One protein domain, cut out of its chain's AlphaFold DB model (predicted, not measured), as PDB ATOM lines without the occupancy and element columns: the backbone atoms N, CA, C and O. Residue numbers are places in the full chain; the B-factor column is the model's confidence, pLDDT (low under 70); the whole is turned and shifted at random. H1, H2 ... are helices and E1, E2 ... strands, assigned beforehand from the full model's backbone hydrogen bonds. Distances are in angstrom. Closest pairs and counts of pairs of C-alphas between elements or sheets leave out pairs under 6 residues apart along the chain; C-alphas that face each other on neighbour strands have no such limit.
ATOM      1  N   LEU A  13     158.572 160.593 105.959       54.66
ATOM      2  CA  LEU A  13     158.601 161.443 104.776       54.66
ATOM      3  C   LEU A  13     158.546 160.560 103.526       54.66
ATOM      4  O   LEU A  13     159.515 159.879 103.190       54.66
ATOM      5  N   HIS A  14     157.384 160.520 102.875       62.75
ATOM      6  CA  HIS A  14     157.245 159.887 101.564       62.75
ATOM      7  C   HIS A  14     157.371 160.977 100.502       62.75
ATOM      8  O   HIS A  14     156.539 161.881 100.482       62.75
ATOM      9  N   ASP A  15     158.431 160.915  99.691       66.19
ATOM     10  CA  ASP A  15     158.700 161.856  98.600       66.19
ATOM     11  C   ASP A  15     158.548 161.129  97.259       66.19
ATOM     12  O   ASP A  15     159.377 160.290  96.893       66.19
ATOM     13  N   LEU A  16     157.451 161.412  96.557       69.56
ATOM     14  CA  LEU A  16     157.149 160.849  95.244       69.56
ATOM     15  C   LEU A  16     157.364 161.915  94.175       69.56
ATOM     16  O   LEU A  16     156.626 162.899  94.132       69.56
ATOM     17  N   GLN A  17     158.340 161.706  93.288       76.06
ATOM     18  CA  GLN A  17     158.715 162.690  92.274       76.06
ATOM     19  C   GLN A  17     158.418 162.223  90.846       76.06
ATOM     20  O   GLN A  17     158.693 161.080  90.478       76.06
ATOM     21  N   LYS A  18     157.923 163.135  90.005       77.25
ATOM     22  CA  LYS A  18     157.706 162.911  88.573       77.25
ATOM     23  C   LYS A  18     158.105 164.119  87.737       77.25
ATOM     24  O   LYS A  18     157.731 165.252  88.027       77.25
ATOM     25  N   ASN A  19     158.801 163.852  86.635       78.19
ATOM     26  CA  ASN A  19     159.099 164.851  85.619       78.19
ATOM     27  C   ASN A  19     157.951 164.933  84.601       78.19
ATOM     28  O   ASN A  19     157.566 163.923  84.010       78.19
ATOM     29  N   VAL A  20     157.426 166.131  84.363       76.69
ATOM     30  CA  VAL A  20     156.384 166.417  83.373       76.69
ATOM     31  C   VAL A  20     156.943 167.366  82.327       76.69
ATOM     32  O   VAL A  20     157.408 168.455  82.653       76.69
ATOM     33  N   VAL A  21     156.882 166.966  81.060       76.81
ATOM     34  CA  VAL A  21     157.286 167.814  79.934       76.81
ATOM     35  C   VAL A  21     156.052 168.523  79.391       76.81
ATOM     36  O   VAL A  21     155.136 167.884  78.880       76.81
ATOM     37  N   VAL A  22     156.026 169.852  79.478       72.12
ATOM     38  CA  VAL A  22     154.952 170.688  78.927       72.12
ATOM     39  C   VAL A  22     155.492 171.489  77.745       72.12
ATOM     40  O   VAL A  22     156.487 172.211  77.866       72.12
ATOM     41  N   ASN A  23     154.805 171.403  76.604       71.38
ATOM     42  CA  ASN A  23     155.161 172.079  75.349       71.38
ATOM     43  C   ASN A  23     156.569 171.724  74.830       71.38
ATOM     44  O   ASN A  23     157.278 172.613  74.370       71.38
ATOM     45  N   ASN A  24     156.991 170.457  74.951       67.31
ATOM     46  CA  ASN A  24     158.293 169.914  74.508       67.31
ATOM     47  C   ASN A  24     159.562 170.622  75.023       67.31
ATOM     48  O   ASN A  24     160.662 170.231  74.643       67.31
ATOM     49  N   CYS A  25     159.429 171.621  75.896       63.00
ATOM     50  CA  CYS A  25     160.551 172.439  76.351       63.00
ATOM     51  C   CYS A  25     160.595 172.604  77.869       63.00
ATOM     52  O   CYS A  25     161.674 172.775  78.415       63.00
ATOM     53  N   ASN A  26     159.453 172.571  78.563       68.88
ATOM     54  CA  ASN A  26     159.425 172.900  79.988       68.88
ATOM     55  C   ASN A  26     159.342 171.623  80.813       68.88
ATOM     56  O   ASN A  26     158.302 170.962  80.809       68.88
ATOM     57  N   LEU A  27     160.424 171.297  81.515       75.56
ATOM     58  CA  LEU A  27     160.449 170.210  82.482       75.56
ATOM     59  C   LEU A  27     159.960 170.731  83.838       75.56
ATOM     60  O   LEU A  27     160.596 171.593  84.445       75.56
ATOM     61  N   TYR A  28     158.840 170.199  84.312       76.06
ATOM     62  CA  TYR A  28     158.341 170.413  85.663       76.06
ATOM     63  C   TYR A  28     158.653 169.182  86.505       76.06
ATOM     64  O   TYR A  28     158.301 168.070  86.123       76.06
ATOM     65  N   LYS A  29     159.293 169.368  87.654       79.75
ATOM     66  CA  LYS A  29     159.428 168.340  88.683       79.75
ATOM     67  C   LYS A  29     158.270 168.496  89.653       79.75
ATOM     68  O   LYS A  29     158.204 169.499  90.358       79.75
ATOM     69  N   LEU A  30     157.355 167.539  89.645       78.62
ATOM     70  CA  LEU A  30     156.299 167.413  90.641       78.62
ATOM     71  C   LEU A  30     156.804 166.507  91.757       78.62
ATOM     72  O   LEU A  30     157.318 165.437  91.457       78.62
ATOM     73  N   GLY A  31     156.664 166.929  93.005       79.62
ATOM     74  CA  GLY A  31     156.988 166.163  94.202       79.62
ATOM     75  C   GLY A  31     155.797 166.162  95.147       79.62
ATOM     76  O   GLY A  31     155.248 167.224  95.430       79.62
ATOM     77  N   ILE A  32     155.383 164.996  95.628       79.19
ATOM     78  CA  ILE A  32     154.409 164.878  96.713       79.19
ATOM     79  C   ILE A  32     155.180 164.513  97.965       79.19
ATOM     80  O   ILE A  32     155.795 163.451  98.014       79.19
ATOM     81  N   VAL A  33     155.116 165.386  98.964       79.19
ATOM     82  CA  VAL A  33     155.677 165.149 100.288       79.19
ATOM     83  C   VAL A  33     154.531 164.848 101.239       79.19
ATOM     84  O   VAL A  33     153.632 165.669 101.434       79.19
ATOM     85  N   LYS A  34     154.562 163.658 101.831       75.81
ATOM     86  CA  LYS A  34     153.680 163.289 102.936       75.81
ATOM     87  C   LYS A  34     154.432 163.471 104.244       75.81
ATOM     88  O   LYS A  34     155.447 162.812 104.456       75.81
ATOM     89  N   GLU A  35     153.912 164.318 105.118       74.88
ATOM     90  CA  GLU A  35     154.414 164.511 106.473       74.88
ATOM     91  C   GLU A  35     153.397 163.948 107.462       74.88
ATOM     92  O   GLU A  35     152.244 164.375 107.513       74.88
ATOM     93  N   VAL A  36     153.818 162.951 108.237       68.50
ATOM     94  CA  VAL A  36     152.997 162.352 109.292       68.50
ATOM     95  C   VAL A  36     153.491 162.882 110.631       68.50
ATOM     96  O   VAL A  36     154.639 162.650 110.997       68.50
ATOM     97  N   SER A  37     152.632 163.591 111.350       70.31
ATOM     98  CA  SER A  37     152.837 163.988 112.745       70.31
ATOM     99  C   SER A  37     151.873 163.205 113.640       70.31
ATOM    100  O   SER A  37     150.951 162.572 113.128       70.31
ATOM    101  N   ASP A  38     152.100 163.187 114.957       63.25
ATOM    102  CA  ASP A  38     151.424 162.272 115.898       63.25
ATOM    103  C   ASP A  38     149.881 162.254 115.814       63.25
ATOM    104  O   ASP A  38     149.282 161.232 116.147       63.25
ATOM    105  N   GLU A  39     149.240 163.324 115.326       66.69
ATOM    106  CA  GLU A  39     147.776 163.405 115.165       66.69
ATOM    107  C   GLU A  39     147.311 163.860 113.770       66.69
ATOM    108  O   GLU A  39     146.142 163.675 113.440       66.69
ATOM    109  N   ASP A  40     148.209 164.376 112.923       65.69
ATOM    110  CA  ASP A  40     147.853 164.981 111.636       65.69
ATOM    111  C   ASP A  40     148.769 164.530 110.497       65.69
ATOM    112  O   ASP A  40     149.996 164.442 110.636       65.69
ATOM    113  N   VAL A  41     148.162 164.301 109.330       69.06
ATOM    114  CA  VAL A  41     148.874 164.021 108.081       69.06
ATOM    115  C   VAL A  41     148.765 165.235 107.174       69.06
ATOM    116  O   VAL A  41     147.687 165.555 106.674       69.06
ATOM    117  N   THR A  42     149.898 165.883 106.927       75.50
ATOM    118  CA  THR A  42     149.990 166.990 105.976       75.50
ATOM    119  C   THR A  42     150.545 166.481 104.658       75.50
ATOM    120  O   THR A  42     151.482 165.684 104.612       75.50
ATOM    121  N   TYR A  43     149.941 166.943 103.571       77.62
ATOM    122  CA  TYR A  43     150.360 166.622 102.222       77.62
ATOM    123  C   TYR A  43     150.727 167.904 101.498       77.62
ATOM    124  O   TYR A  43     149.926 168.838 101.410       77.62
ATOM    125  N   LEU A  44     151.927 167.916 100.939       82.94
ATOM    126  CA  LEU A  44     152.517 169.098 100.350       82.94
ATOM    127  C   LEU A  44     152.967 168.784  98.922       82.94
ATOM    128  O   LEU A  44     153.754 167.869  98.677       82.94
ATOM    129  N   LEU A  45     152.397 169.514  97.964       83.50
ATOM    130  CA  LEU A  45     152.732 169.405  96.551       83.50
ATOM    131  C   LEU A  45     153.804 170.442  96.225       83.50
ATOM    132  O   LEU A  45     153.570 171.644  96.355       83.50
ATOM    133  N   ARG A  46     154.954 169.971  95.751       84.19
ATOM    134  CA  ARG A  46     156.026 170.798  95.198       84.19
ATOM    135  C   ARG A  46     156.014 170.704  93.686       84.19
ATOM    136  O   ARG A  46     155.986 169.613  93.127       84.19
ATOM    137  N   MET A  47     156.068 171.841  93.012       83.19
ATOM    138  CA  MET A  47     156.240 171.918  91.570       83.19
ATOM    139  C   MET A  47     157.375 172.878  91.251       83.19
ATOM    140  O   MET A  47     157.270 174.075  91.505       83.19
ATOM    141  N   ASN A  48     158.425 172.360  90.624       82.75
ATOM    142  CA  ASN A  48     159.585 173.151  90.244       82.75
ATOM    143  C   ASN A  48     159.824 173.106  88.730       82.75
ATOM    144  O   ASN A  48     159.828 172.032  88.132       82.75
ATOM    145  N   CYS A  49     160.058 174.258  88.107       80.50
ATOM    146  CA  CYS A  49     160.587 174.371  86.751       80.50
ATOM    147  C   CYS A  49     161.784 175.325  86.755       80.50
ATOM    148  O   CYS A  49     161.622 176.546  86.674       80.50
ATOM    149  N   PHE A  50     162.985 174.748  86.825       73.69
ATOM    150  CA  PHE A  50     164.250 175.485  86.891       73.69
ATOM    151  C   PHE A  50     164.429 176.469  85.729       73.69
ATOM    152  O   PHE A  50     164.821 177.609  85.960       73.69
ATOM    153  N   ASP A  51     164.058 176.075  84.508       75.81
ATOM    154  CA  ASP A  51     164.216 176.910  83.306       75.81
ATOM    155  C   ASP A  51     163.360 178.183  83.336       75.81
ATOM    156  O   ASP A  51     163.678 179.172  82.677       75.81
ATOM    157  N   LYS A  52     162.267 178.172  84.107       78.00
ATOM    158  CA  LYS A  52     161.374 179.325  84.278       78.00
ATOM    159  C   LYS A  52     161.498 179.999  85.641       78.00
ATOM    160  O   LYS A  52     160.776 180.961  85.887       78.00
ATOM    161  N   GLY A  53     162.362 179.492  86.523       79.56
ATOM    162  CA  GLY A  53     162.438 179.933  87.915       79.56
ATOM    163  C   GLY A  53     161.121 179.749  88.678       79.56
ATOM    164  O   GLY A  53     160.831 180.528  89.582       79.56
ATOM    165  N   ILE A  54     160.296 178.772  88.286       80.38
ATOM    166  CA  ILE A  54     159.034 178.477  88.970       80.38
ATOM    167  C   ILE A  54     159.344 177.521  90.113       80.38
ATOM    168  O   ILE A  54     159.858 176.432  89.873       80.38
ATOM    169  N   ASP A  55     158.981 177.916  91.325       85.44
ATOM    170  CA  ASP A  55     158.997 177.060  92.502       85.44
ATOM    171  C   ASP A  55     157.693 177.294  93.262       85.44
ATOM    172  O   ASP A  55     157.412 178.404  93.716       85.44
ATOM    173  N   VAL A  56     156.834 176.281  93.276       82.75
ATOM    174  CA  VAL A  56     155.488 176.354  93.839       82.75
ATOM    175  C   VAL A  56     155.353 175.266  94.883       82.75
ATOM    176  O   VAL A  56     155.569 174.091  94.595       82.75
ATOM    177  N   GLU A  57     154.940 175.668  96.076       87.00
ATOM    178  CA  GLU A  57     154.641 174.779  97.184       87.00
ATOM    179  C   GLU A  57     153.205 175.038  97.640       87.00
ATOM    180  O   GLU A  57     152.838 176.177  97.938       87.00
ATOM    181  N   VAL A  58     152.366 174.001  97.624       83.69
ATOM    182  CA  VAL A  58     150.944 174.120  97.965       83.69
ATOM    183  C   VAL A  58     150.512 172.965  98.854       83.69
ATOM    184  O   VAL A  58     150.727 171.796  98.532       83.69
ATOM    185  N   ASN A  59     149.820 173.308  99.938       83.56
ATOM    186  CA  ASN A  59     149.086 172.350 100.753       83.56
ATOM    187  C   ASN A  59     147.735 172.072 100.103       83.56
ATOM    188  O   ASN A  59     146.920 172.980  99.930       83.56
ATOM    189  N   LEU A  60     147.511 170.813  99.740       80.62
ATOM    190  CA  LEU A  60     146.263 170.362  99.141       80.62
ATOM    191  C   LEU A  60     145.507 169.446 100.115       80.62
ATOM    192  O   LEU A  60     146.130 168.771 100.938       80.62
ATOM    193  N   PRO A  61     144.167 169.394 100.023       83.25
ATOM    194  CA  PRO A  61     143.361 168.445 100.781       83.25
ATOM    195  C   PRO A  61     143.823 166.994 100.588       83.25
ATOM    196  O   PRO A  61     144.228 166.602  99.492       83.25
ATOM    197  N   HIS A  62     143.681 166.190 101.642       80.75
ATOM    198  CA  HIS A  62     144.096 164.784 101.675       80.75
ATOM    199  C   HIS A  62     143.560 163.957 100.495       80.75
ATOM    200  O   HIS A  62     144.323 163.226  99.866       80.75
ATOM    201  N   GLU A  63     142.276 164.114 100.160       82.38
ATOM    202  CA  GLU A  63     141.621 163.374  99.070       82.38
ATOM    203  C   GLU A  63     142.275 163.651  97.709       82.38
ATOM    204  O   GLU A  63     142.575 162.723  96.961       82.38
ATOM    205  N   ILE A  64     142.579 164.924  97.430       82.06
ATOM    206  CA  ILE A  64     143.241 165.343  96.187       82.06
ATOM    207  C   ILE A  64     144.663 164.774  96.129       82.06
ATOM    208  O   ILE A  64     145.117 164.325  95.078       82.06
ATOM    209  N   MET A  65     145.367 164.756  97.262       82.62
ATOM    210  CA  MET A  65     146.746 164.273  97.325       82.62
ATOM    211  C   MET A  65     146.848 162.759  97.175       82.62
ATOM    212  O   MET A  65     147.752 162.291  96.487       82.62
ATOM    213  N   MET A  66     145.898 161.997  97.722       81.38
ATOM    214  CA  MET A  66     145.805 160.557  97.474       81.38
ATOM    215  C   MET A  66     145.571 160.232  95.996       81.38
ATOM    216  O   MET A  66     146.179 159.305  95.459       81.38
ATOM    217  N   GLU A  67     144.686 160.976  95.330       84.19
ATOM    218  CA  GLU A  67     144.403 160.757  93.912       84.19
ATOM    219  C   GLU A  67     145.619 161.107  93.039       84.19
ATOM    220  O   GLU A  67     145.977 160.339  92.144       84.19
ATOM    221  N   LEU A  68     146.327 162.195  93.360       80.19
ATOM    222  CA  LEU A  68     147.581 162.565  92.699       80.19
ATOM    223  C   LEU A  68     148.698 161.537  92.934       80.19
ATOM    224  O   LEU A  68     149.382 161.158  91.984       80.19
ATOM    225  N   GLU A  69     148.872 161.057  94.167       80.69
ATOM    226  CA  GLU A  69     149.845 160.012  94.514       80.69
ATOM    227  C   GLU A  69     149.583 158.739  93.703       80.69
ATOM    228  O   GLU A  69     150.510 158.174  93.114       80.69
ATOM    229  N   LYS A  70     148.312 158.336  93.590       83.44
ATOM    230  CA  LYS A  70     147.892 157.202  92.766       83.44
ATOM    231  C   LYS A  70     148.205 157.430  91.286       83.44
ATOM    232  O   LYS A  70     148.849 156.578  90.682       83.44
ATOM    233  N   MET A  71     147.818 158.571  90.714       81.38
ATOM    234  CA  MET A  71     148.071 158.882  89.299       81.38
ATOM    235  C   MET A  71     149.569 158.915  88.966       81.38
ATOM    236  O   MET A  71     149.985 158.436  87.909       81.38
ATOM    237  N   ILE A  72     150.399 159.468  89.859       78.00
ATOM    238  CA  ILE A  72     151.855 159.473  89.681       78.00
ATOM    239  C   ILE A  72     152.406 158.047  89.788       78.00
ATOM    240  O   ILE A  72     153.168 157.636  88.915       78.00
ATOM    241  N   SER A  73     151.988 157.275  90.790       78.25
ATOM    242  CA  SER A  73     152.455 155.899  90.999       78.25
ATOM    243  C   SER A  73     152.076 154.962  89.847       78.25
ATOM    244  O   SER A  73     152.918 154.212  89.356       78.25
ATOM    245  N   GLU A  74     150.835 155.041  89.357       81.00
ATOM    246  CA  GLU A  74     150.369 154.270  88.196       81.00
ATOM    247  C   GLU A  74     151.196 154.598  86.953       81.00
ATOM    248  O   GLU A  74     151.608 153.705  86.222       81.00
ATOM    249  N   SER A  75     151.530 155.872  86.756       71.88
ATOM    250  CA  SER A  75     152.336 156.297  85.611       71.88
ATOM    251  C   SER A  75     153.828 155.952  85.687       71.88
ATOM    252  O   SER A  75     154.539 156.158  84.707       71.88
ATOM    253  N   LEU A  76     154.313 155.514  86.851       68.69
ATOM    254  CA  LEU A  76     155.677 155.010  87.050       68.69
ATOM    255  C   LEU A  76     155.758 153.486  86.877       68.69
ATOM    256  O   LEU A  76     156.851 152.932  86.937       68.69
ATOM    257  N   SER A  77     154.612 152.817  86.723       60.56
ATOM    258  CA  SER A  77     154.507 151.356  86.661       60.56
ATOM    259  C   SER A  77     154.546 150.794  85.226       60.56
ATOM    260  O   SER A  77     154.312 149.599  85.054       60.56
TER     261      SER A  77
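Overview. This is residues 13 to 77 of the 78 residues of an uncharacterized protein of Enterococcus avium (UniProt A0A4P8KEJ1). A twisted sheet of four antiparallel strands, E1 to E4, has one helix, H1, packed across one face, while the opposite face bears no named helix. The strands E1, E2 and E3 run along the longest axis, and H1 crosses over them. The printed part has 65 residues, with four named strands followed by one named helix; the sheet's order is E1 - E2 - E3 - E4, and the class is mixed, helices and strands. The whole is only just compact, close to loose, with a radius of gyration of the C-alphas of 12.6 A and spans of 42 by 27 by 17 A.

Arrangement. E1, residues 14 to 22, and E2, residues 26 to 36, form an antiparallel hairpin at 162 degrees, with N 18 and O 30 within hydrogen-bond range at 2.8 A. E2 and E3, residues 41 to 49, form another at 165 degrees, with N 31 and O 46 at 2.8 A. E3 and E4, residues 54 to 59, form a third at 167 degrees, with N 47 and O 56 at 2.8 A. These strands make a meander, each the antiparallel neighbour of the one before; the edge strands E1 and E4 are apart. H1, residues 62 to 75, is on the sheet at a height of 9.5 A, making two layers, a helix on one face of a sheet. It lies over E1, E2 and E3 and runs across the strands, at 66 degrees to E1 on the local plane. The closest C-alphas of E3 and H1, Tyr 43 and Met 65, are 6.5 A apart; those of E1 and H1, Lys 18 and Ile 72, are 6.9 A apart. In H1 every O i to N i+4 pair is within hydrogen-bond range.

Along the chain. E1 begins at C-alpha 14 (157.245, 159.887, 101.564) and is 25.2 A long from first to last C-alpha. E2 measures 31.8 A, E3 26.4 A and E4 16.6 A. H1 measures 19.9 A and ends at C-alpha 75 (152.336, 156.297, 85.611).

Size, cuts and confidence. The two C-alphas farthest apart, of Asn 24 and Asp 38, are 42.6 A apart. The printed part has no cut, and the four links between its named elements are tight. The pLDDT is under 70 at residues 13 to 16, 24 to 26, 36, 38 to 41 and 76 to 77.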